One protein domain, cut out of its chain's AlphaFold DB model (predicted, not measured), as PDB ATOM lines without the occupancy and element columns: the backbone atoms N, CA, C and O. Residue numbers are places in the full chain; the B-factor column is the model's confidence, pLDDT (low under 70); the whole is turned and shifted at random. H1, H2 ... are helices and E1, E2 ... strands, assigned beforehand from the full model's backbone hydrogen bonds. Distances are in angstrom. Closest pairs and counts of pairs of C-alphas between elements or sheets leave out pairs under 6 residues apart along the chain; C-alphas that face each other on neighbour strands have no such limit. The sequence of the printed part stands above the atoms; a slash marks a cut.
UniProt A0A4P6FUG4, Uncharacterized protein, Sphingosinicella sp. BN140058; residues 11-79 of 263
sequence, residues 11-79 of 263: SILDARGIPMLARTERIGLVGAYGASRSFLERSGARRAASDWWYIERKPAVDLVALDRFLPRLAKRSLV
ATOM      1  N   SER A  11     -43.741  50.630 -12.619       96.38
ATOM      2  CA  SER A  11     -42.483  49.905 -12.467       96.38
ATOM      3  C   SER A  11     -41.324  50.562 -13.205       96.38
ATOM      4  O   SER A  11     -41.490  51.121 -14.285       96.38
ATOM      5  N   ILE A  12     -40.135  50.439 -12.627       96.25
ATOM      6  CA  ILE A  12     -38.852  50.678 -13.289       96.25
ATOM      7  C   ILE A  12     -38.120  49.344 -13.445       96.25
ATOM      8  O   ILE A  12     -38.309  48.421 -12.650       96.25
ATOM      9  N   LEU A  13     -37.292  49.235 -14.483       94.69
ATOM     10  CA  LEU A  13     -36.541  48.008 -14.756       94.69
ATOM     11  C   LEU A  13     -35.368  47.837 -13.788       94.69
ATOM     12  O   LEU A  13     -35.210  46.777 -13.192       94.69
ATOM     13  N   ASP A  14     -34.579  48.897 -13.618       96.31
ATOM     14  CA  ASP A  14     -33.387  48.925 -12.777       96.31
ATOM     15  C   ASP A  14     -33.152  50.328 -12.189       96.31
ATOM     16  O   ASP A  14     -33.904  51.273 -12.457       96.31
ATOM     17  N   ALA A  15     -32.098  50.477 -11.380       97.00
ATOM     18  CA  ALA A  15     -31.816  51.718 -10.664       97.00
ATOM     19  C   ALA A  15     -31.504  52.931 -11.566       97.00
ATOM     20  O   ALA A  15     -31.567  54.064 -11.086       97.00
ATOM     21  N   ARG A  16     -31.203  52.749 -12.861       96.94
ATOM     22  CA  ARG A  16     -31.067  53.865 -13.818       96.94
ATOM     23  C   ARG A  16     -32.409  54.529 -14.111       96.94
ATOM     24  O   ARG A  16     -32.434  55.707 -14.445       96.94
ATOM     25  N   GLY A  17     -33.510  53.790 -13.960       96.56
ATOM     26  CA  GLY A  17     -34.868  54.309 -14.119       96.56
ATOM     27  C   GLY A  17     -35.352  55.163 -12.944       96.56
ATOM     28  O   GLY A  17     -36.433  55.741 -13.027       96.56
ATOM     29  N   ILE A  18     -34.592  55.255 -11.845       97.62
ATOM     30  CA  ILE A  18     -34.972  56.081 -10.694       97.62
ATOM     31  C   ILE A  18     -34.850  57.565 -11.078       97.62
ATOM     32  O   ILE A  18     -33.739  58.005 -11.398       97.62
ATOM     33  N   PRO A  19     -35.925  58.371 -10.977       95.62
ATOM     34  CA  PRO A  19     -35.870  59.778 -11.355       95.62
ATOM     35  C   PRO A  19     -34.816  60.569 -10.570       95.62
ATOM     36  O   PRO A  19     -34.467  60.241  -9.429       95.62
ATOM     37  N   MET A  20     -34.304  61.636 -11.181       94.25
ATOM     38  CA  MET A  20     -33.363  62.550 -10.539       94.25
ATOM     39  C   MET A  20     -34.119  63.689  -9.857       94.25
ATOM     40  O   MET A  20     -34.881  64.411 -10.494       94.25
ATOM     41  N   LEU A  21     -33.874  63.874  -8.563       94.94
ATOM     42  CA  LEU A  21     -34.331  65.030  -7.796       94.94
ATOM     43  C   LEU A  21     -33.129  65.712  -7.141       94.94
ATOM     44  O   LEU A  21     -32.106  65.073  -6.886       94.94
ATOM     45  N   ALA A  22     -33.256  66.998  -6.819       89.94
ATOM     46  CA  ALA A  22     -32.222  67.706  -6.069       89.94
ATOM     47  C   ALA A  22     -31.860  66.950  -4.775       89.94
ATOM     48  O   ALA A  22     -32.758  66.491  -4.059       89.94
ATOM     49  N   ARG A  23     -30.554  66.857  -4.475       88.25
ATOM     50  CA  ARG A  23     -29.991  66.179  -3.290       88.25
ATOM     51  C   ARG A  23     -30.219  64.663  -3.252       88.25
ATOM     52  O   ARG A  23     -30.342  64.085  -2.171       88.25
ATOM     53  N   THR A  24     -30.334  64.027  -4.417       92.25
ATOM     54  CA  THR A  24     -30.492  62.567  -4.536       92.25
ATOM     55  C   THR A  24     -29.386  61.922  -5.366       92.25
ATOM     56  O   THR A  24     -29.582  60.843  -5.917       92.25
ATOM     57  N   GLU A  25     -28.213  62.550  -5.468       90.44
ATOM     58  CA  GLU A  25     -27.024  61.991  -6.130       90.44
ATOM     59  C   GLU A  25     -26.670  60.627  -5.517       90.44
ATOM     60  O   GLU A  25     -26.380  59.664  -6.228       90.44
ATOM     61  N   ARG A  26     -26.799  60.543  -4.187       94.25
ATOM     62  CA  ARG A  26     -26.857  59.308  -3.404       94.25
ATOM     63  C   ARG A  26     -28.273  59.146  -2.866       94.25
ATOM     64  O   ARG A  26     -28.795  60.067  -2.240       94.25
ATOM     65  N   ILE A  27     -28.886  57.989  -3.095       97.19
ATOM     66  CA  ILE A  27     -30.238  57.696  -2.611       97.19
ATOM     67  C   ILE A  27     -30.100  56.908  -1.316       97.19
ATOM     68  O   ILE A  27     -29.722  55.738  -1.336       97.19
ATOM     69  N   GLY A  28     -30.373  57.555  -0.190       96.62
ATOM     70  CA  GLY A  28     -30.328  56.917   1.115       96.62
ATOM     71  C   GLY A  28     -31.334  55.801   1.268       96.62
ATOM     72  O   GLY A  28     -32.475  55.907   0.822       96.62
ATOM     73  N   LEU A  29     -30.875  54.737   1.916       96.62
ATOM     74  CA  LEU A  29     -31.735  53.690   2.420       96.62
ATOM     75  C   LEU A  29     -32.432  54.165   3.698       96.62
ATOM     76  O   LEU A  29     -31.896  54.955   4.480       96.62
ATOM     77  N   VAL A  30     -33.629  53.643   3.910       94.25
ATOM     78  CA  VAL A  30     -34.502  53.929   5.042       94.25
ATOM     79  C   VAL A  30     -34.476  52.725   5.981       94.25
ATOM     80  O   VAL A  30     -34.728  51.599   5.558       94.25
ATOM     81  N   GLY A  31     -34.179  52.940   7.266       85.56
ATOM     82  CA  GLY A  31     -34.309  51.889   8.287       85.56
ATOM     83  C   GLY A  31     -33.338  50.706   8.144       85.56
ATOM     84  O   GLY A  31     -33.654  49.588   8.550       85.56
ATOM     85  N   ALA A  32     -32.148  50.926   7.578       87.88
ATOM     86  CA  ALA A  32     -31.151  49.873   7.340       87.88
ATOM     87  C   ALA A  32     -30.311  49.483   8.582       87.88
ATOM     88  O   ALA A  32     -29.470  48.594   8.488       87.88
ATOM     89  N   TYR A  33     -30.533  50.110   9.747       77.88
ATOM     90  CA  TYR A  33     -29.671  50.015  10.943       77.88
ATOM     91  C   TYR A  33     -29.521  48.594  11.533       77.88
ATOM     92  O   TYR A  33     -28.561  48.323  12.243       77.88
ATOM     93  N   GLY A  34     -30.435  47.670  11.220       82.75
ATOM     94  CA  GLY A  34     -30.367  46.263  11.651       82.75
ATOM     95  C   GLY A  34     -30.118  45.258  10.525       82.75
ATOM     96  O   GLY A  34     -30.208  44.053  10.748       82.75
ATOM     97  N   ALA A  35     -29.881  45.718   9.295       90.94
ATOM     98  CA  ALA A  35     -29.661  44.824   8.166       90.94
ATOM     99  C   ALA A  35     -28.220  44.298   8.147       90.94
ATOM    100  O   ALA A  35     -27.274  44.998   8.509       90.94
ATOM    101  N   SER A  36     -28.044  43.060   7.680       94.75
ATOM    102  CA  SER A  36     -26.711  42.478   7.520       94.75
ATOM    103  C   SER A  36     -25.884  43.307   6.537       94.75
ATOM    104  O   SER A  36     -26.277  43.510   5.387       94.75
ATOM    105  N   ARG A  37     -24.699  43.738   6.979       94.56
ATOM    106  CA  ARG A  37     -23.745  44.488   6.155       94.56
ATOM    107  C   ARG A  37     -23.451  43.779   4.833       94.56
ATOM    108  O   ARG A  37     -23.539  44.389   3.774       94.56
ATOM    109  N   SER A  38     -23.153  42.481   4.902       96.50
ATOM    110  CA  SER A  38     -22.793  41.700   3.718       96.50
ATOM    111  C   SER A  38     -23.968  41.551   2.749       96.50
ATOM    112  O   SER A  38     -23.767  41.512   1.540       96.50
ATOM    113  N   PHE A  39     -25.201  41.514   3.263       97.38
ATOM    114  CA  PHE A  39     -26.404  41.537   2.437       97.38
ATOM    115  C   PHE A  39     -26.558  42.874   1.700       97.38
ATOM    116  O   PHE A  39     -26.765  42.874   0.486       97.38
ATOM    117  N   LEU A  40     -26.416  44.002   2.405       97.19
ATOM    118  CA  LEU A  40     -26.541  45.334   1.809       97.19
ATOM    119  C   LEU A  40     -25.488  45.562   0.716       97.19
ATOM    120  O   LEU A  40     -25.833  45.977  -0.389       97.19
ATOM    121  N   GLU A  41     -24.226  45.229   0.996       96.75
ATOM    122  CA  GLU A  41     -23.120  45.375   0.042       96.75
ATOM    123  C   GLU A  41     -23.317  44.493  -1.201       96.75
ATOM    124  O   GLU A  41     -23.197  44.987  -2.323       96.75
ATOM    125  N   ARG A  42     -23.700  43.215  -1.033       97.69
ATOM    126  CA  ARG A  42     -23.996  42.317  -2.170       97.69
ATOM    127  C   ARG A  42     -25.192  42.773  -3.004       97.69
ATOM    128  O   ARG A  42     -25.226  42.489  -4.193       97.69
ATOM    129  N   SER A  43     -26.138  43.488  -2.398       98.00
ATOM    130  CA  SER A  43     -27.310  44.041  -3.093       98.00
ATOM    131  C   SER A  43     -27.025  45.392  -3.773       98.00
ATOM    132  O   SER A  43     -27.934  46.030  -4.303       98.00
ATOM    133  N   GLY A  44     -25.771  45.858  -3.753       97.44
ATOM    134  CA  GLY A  44     -25.333  47.082  -4.426       97.44
ATOM    135  C   GLY A  44     -25.432  48.358  -3.583       97.44
ATOM    136  O   GLY A  44     -25.207  49.451  -4.113       97.44
ATOM    137  N   ALA A  45     -25.737  48.256  -2.286       97.38
ATOM    138  CA  ALA A  45     -25.685  49.396  -1.377       97.38
ATOM    139  C   ALA A  45     -24.243  49.722  -0.962       97.38
ATOM    140  O   ALA A  45     -23.372  48.861  -0.850       97.38
ATOM    141  N   ARG A  46     -23.996  51.003  -0.700       95.75
ATOM    142  CA  ARG A  46     -22.723  51.561  -0.250       95.75
ATOM    143  C   ARG A  46     -22.906  52.216   1.110       95.75
ATOM    144  O   ARG A  46     -23.979  52.731   1.425       95.75
ATOM    145  N   ARG A  47     -21.833  52.240   1.894       92.81
ATOM    146  CA  ARG A  47     -21.803  52.891   3.205       92.81
ATOM    147  C   ARG A  47     -21.098  54.241   3.114       92.81
ATOM    148  O   ARG A  47     -20.053  54.357   2.473       92.81
ATOM    149  N   ALA A  48     -21.684  55.270   3.712       87.62
ATOM    150  CA  ALA A  48     -21.076  56.590   3.844       87.62
ATOM    151  C   ALA A  48     -20.149  56.660   5.072       87.62
ATOM    152  O   ALA A  48     -20.171  55.778   5.925       87.62
ATOM    153  N   ALA A  49     -19.355  57.730   5.178       77.94
ATOM    154  CA  ALA A  49     -18.443  57.943   6.307       77.94
ATOM    155  C   ALA A  49     -19.171  58.088   7.659       77.94
ATOM    156  O   ALA A  49     -18.633  57.701   8.686       77.94
ATOM    157  N   SER A  50     -20.406  58.597   7.653       76.44
ATOM    158  CA  SER A  50     -21.281  58.700   8.829       76.44
ATOM    159  C   SER A  50     -22.176  57.466   9.029       76.44
ATOM    160  O   SER A  50     -23.293  57.586   9.525       76.44
ATOM    161  N   ASP A  51     -21.713  56.292   8.587       76.06
ATOM    162  CA  ASP A  51     -22.328  54.967   8.787       76.06
ATOM    163  C   ASP A  51     -23.772  54.765   8.275       76.06
ATOM    164  O   ASP A  51     -24.392  53.736   8.546       76.06
ATOM    165  N   TRP A  52     -24.305  55.675   7.456       88.38
ATOM    166  CA  TRP A  52     -25.573  55.451   6.751       88.38
ATOM    167  C   TRP A  52     -25.371  54.789   5.384       88.38
ATOM    168  O   TRP A  52     -24.311  54.894   4.756       88.38
ATOM    169  N   TRP A  53     -26.417  54.106   4.917       95.44
ATOM    170  CA  TRP A  53     -26.414  53.326   3.682       95.44
ATOM    171  C   TRP A  53     -27.128  54.050   2.549       95.44
ATOM    172  O   TRP A  53     -28.163  54.679   2.761       95.44
ATOM    173  N   TYR A  54     -26.605  53.921   1.334       96.81
ATOM    174  CA  TYR A  54     -27.189  54.505   0.132       96.81
ATOM    175  C   TYR A  54     -26.975  53.619  -1.091       96.81
ATOM    176  O   TYR A  54     -26.096  52.762  -1.108       96.81
ATOM    177  N   ILE A  55     -27.749  53.867  -2.140       97.62
ATOM    178  CA  ILE A  55     -27.519  53.325  -3.479       97.62
ATOM    179  C   ILE A  55     -27.186  54.449  -4.459       97.62
ATOM    180  O   ILE A  55     -27.481  55.628  -4.236       97.62
ATOM    181  N   GLU A  56     -26.580  54.061  -5.572       96.56
ATOM    182  CA  GLU A  56     -26.376  54.907  -6.745       96.56
ATOM    183  C   GLU A  56     -27.248  54.376  -7.888       96.56
ATOM    184  O   GLU A  56     -27.649  53.214  -7.884       96.56
ATOM    185  N   ARG A  57     -27.524  55.198  -8.903       96.38
ATOM    186  CA  ARG A  57     -28.332  54.805 -10.072       96.38
ATOM    187  C   ARG A  57     -27.538  53.918 -11.039       96.38
ATOM    188  O   ARG A  57     -27.229  54.321 -12.157       96.38
ATOM    189  N   LYS A  58     -27.143  52.729 -10.583       95.00
ATOM    190  CA  LYS A  58     -26.314  51.769 -11.326       95.00
ATOM    191  C   LYS A  58     -27.060  50.445 -11.520       95.00
ATOM    192  O   LYS A  58     -27.702  49.994 -10.575       95.00
ATOM    193  N   PRO A  59     -26.928  49.773 -12.680       91.88
ATOM    194  CA  PRO A  59     -27.614  48.501 -12.949       91.88
ATOM    195  C   PRO A  59     -27.351  47.397 -11.919       91.88
ATOM    196  O   PRO A  59     -28.193  46.537 -11.723       91.88
ATOM    197  N   ALA A  60     -26.192  47.429 -11.254       94.25
ATOM    198  CA  ALA A  60     -25.789  46.433 -10.262       94.25
ATOM    199  C   ALA A  60     -26.570  46.493  -8.932       94.25
ATOM    200  O   ALA A  60     -26.304  45.692  -8.042       94.25
ATOM    201  N   VAL A  61     -27.482  47.456  -8.756       97.88
ATOM    202  CA  VAL A  61     -28.309  47.557  -7.548       97.88
ATOM    203  C   VAL A  61     -29.519  46.635  -7.666       97.88
ATOM    204  O   VAL A  61     -30.351  46.804  -8.558       97.88
ATOM    205  N   ASP A  62     -29.658  45.714  -6.715       97.94
ATOM    206  CA  ASP A  62     -30.820  44.833  -6.619       97.94
ATOM    207  C   ASP A  62     -31.969  45.547  -5.892       97.94
ATOM    208  O   ASP A  62     -32.066  45.557  -4.660       97.94
ATOM    209  N   LEU A  63     -32.855  46.174  -6.672       97.62
ATOM    210  CA  LEU A  63     -34.011  46.892  -6.133       97.62
ATOM    211  C   LEU A  63     -35.039  45.975  -5.460       97.62
ATOM    212  O   LEU A  63     -35.821  46.452  -4.641       97.62
ATOM    213  N   VAL A  64     -35.071  44.686  -5.808       97.06
ATOM    214  CA  VAL A  64     -36.016  43.728  -5.220       97.06
ATOM    215  C   VAL A  64     -35.517  43.306  -3.847       97.06
ATOM    216  O   VAL A  64     -36.266  43.397  -2.875       97.06
ATOM    217  N   ALA A  65     -34.245  42.919  -3.741       97.56
ATOM    218  CA  ALA A  65     -33.637  42.574  -2.460       97.56
ATOM    219  C   ALA A  65     -33.685  43.758  -1.486       97.56
ATOM    220  O   ALA A  65     -34.008  43.596  -0.307       97.56
ATOM    221  N   LEU A  66     -33.414  44.969  -1.980       97.56
ATOM    222  CA  LEU A  66     -33.415  46.167  -1.149       97.56
ATOM    223  C   LEU A  66     -34.805  46.745  -0.882       97.56
ATOM    224  O   LEU A  66     -34.861  47.711  -0.125       97.56
ATOM    225  N   ASP A  67     -35.902  46.197  -1.427       96.88
ATOM    226  CA  ASP A  67     -37.202  46.885  -1.477       96.88
ATOM    227  C   ASP A  67     -37.591  47.511  -0.134       96.88
ATOM    228  O   ASP A  67     -37.784  48.722  -0.058       96.88
ATOM    229  N   ARG A  68     -37.581  46.742   0.961       95.75
ATOM    230  CA  ARG A  68     -37.933  47.221   2.316       95.75
ATOM    231  C   ARG A  68     -37.106  48.410   2.833       95.75
ATOM    232  O   ARG A  68     -37.542  49.070   3.769       95.75
ATOM    233  N   PHE A  69     -35.931  48.661   2.263       96.44
ATOM    234  CA  PHE A  69     -35.022  49.749   2.629       96.44
ATOM    235  C   PHE A  69     -35.036  50.900   1.623       96.44
ATOM    236  O   PHE A  69     -34.415  51.931   1.872       96.44
ATOM    237  N   LEU A  70     -35.691  50.747   0.473       97.56
ATOM    238  CA  LEU A  70     -35.724  51.790  -0.542       97.56
ATOM    239  C   LEU A  70     -36.735  52.881  -0.169       97.56
ATOM    240  O   LEU A  70     -37.863  52.563   0.227       97.56
ATOM    241  N   PRO A  71     -36.382  54.164  -0.359       97.56
ATOM    242  CA  PRO A  71     -37.365  55.233  -0.327       97.56
ATOM    243  C   PRO A  71     -38.339  55.076  -1.500       97.56
ATOM    244  O   PRO A  71     -38.009  54.452  -2.515       97.56
ATOM    245  N   ARG A  72     -39.523  55.685  -1.393       97.44
ATOM    246  CA  ARG A  72     -40.617  55.565  -2.372       97.44
ATOM    247  C   ARG A  72     -40.156  55.746  -3.823       97.44
ATOM    248  O   ARG A  72     -40.441  54.897  -4.661       97.44
ATOM    249  N   LEU A  73     -39.379  56.792  -4.102       97.50
ATOM    250  CA  LEU A  73     -38.839  57.132  -5.424       97.50
ATOM    251  C   LEU A  73     -38.058  55.976  -6.072       97.50
ATOM    252  O   LEU A  73     -38.091  55.813  -7.295       97.50
ATOM    253  N   ALA A  74     -37.355  55.185  -5.258       97.88
ATOM    254  CA  ALA A  74     -36.450  54.131  -5.698       97.88
ATOM    255  C   ALA A  74     -37.086  52.735  -5.738       97.88
ATOM    256  O   ALA A  74     -36.474  51.818  -6.280       97.88
ATOM    257  N   LYS A  75     -38.306  52.565  -5.209       97.75
ATOM    258  CA  LYS A  75     -39.040  51.291  -5.242       97.75
ATOM    259  C   LYS A  75     -39.123  50.747  -6.664       97.75
ATOM    260  O   LYS A  75     -39.440  51.496  -7.589       97.75
ATOM    261  N   ARG A  76     -38.893  49.446  -6.869       96.88
ATOM    262  CA  ARG A  76     -38.991  48.863  -8.220       96.88
ATOM    263  C   ARG A  76     -40.386  49.065  -8.805       96.88
ATOM    264  O   ARG A  76     -40.500  49.494  -9.946       96.88
ATOM    265  N   SER A  77     -41.417  48.840  -8.001       96.69
ATOM    266  CA  SER A  77     -42.817  49.078  -8.344       96.69
ATOM    267  C   SER A  77     -43.483  49.890  -7.238       96.69
ATOM    268  O   SER A  77     -43.236  49.637  -6.059       96.69
ATOM    269  N   LEU A  78     -44.298  50.879  -7.603       96.50
ATOM    270  CA  LEU A  78     -45.115  51.648  -6.663       96.50
ATOM    271  C   LEU A  78     -46.487  51.928  -7.261       96.50
ATOM    272  O   LEU A  78     -46.589  52.194  -8.452       96.50
ATOM    273  N   VAL A  79     -47.529  51.908  -6.440       96.56
ATOM    274  CA  VAL A  79     -48.838  52.459  -6.812       96.56
ATOM    275  C   VAL A  79     -48.819  53.949  -6.481       96.56
ATOM    276  O   VAL A  79     -48.411  54.279  -5.360       96.56
TER     277      VAL A  79
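Overview. This is residues 11 to 79 of the 263 residues of an uncharacterized protein of Sphingosinicella sp. BN140058 (UniProt A0A4P6FUG4). This domain has little regular structure: it is a rounded, compact ball of loops in which strand E1 runs between two short stretches, residues 27 to 28 and residues 46 to 47, with helix H1 near it. The first and last printed residues come back near each other. The printed part has 69 residues, one named helix and then one named strand, of mixed class, with 9 residues in named elements. The radius of gyration of the C-alphas is 11.1 A, and the spans are 27 by 24 by 21 A.

Along the chain. Residues 11 to 36 hold no named element; C-alpha 11 is at (-42.483, 49.905, -12.467). H1, residues 37 to 42, measures 8.6 A from C-alpha 37 at (-23.745, 44.488, 6.155) to C-alpha 42. E1, residues 53 to 55, measures 7.2 A and ends with C-alpha 55 at (-27.519, 53.325, -3.479). Residues 56 to 79 again hold no named element.

Arrangement. E1 pairs with no named strand. Residues 27 to 28 pair antiparallel with 54 to 55 of E1, and 46 to 47 with 53 to 54. H1 and E1 are near each other, their closest C-alphas 8.2 A apart. In H1 every O i to N i+4 pair is within hydrogen-bond range.

Size, cuts and confidence. The C-alphas of Ala 49 and Val 79, the two farthest apart, are 33.6 A apart. The printed part has no cut, and the link from H1 to E1 is short. Mean pLDDT of the printed part is 94.1; no printed residue is under 70.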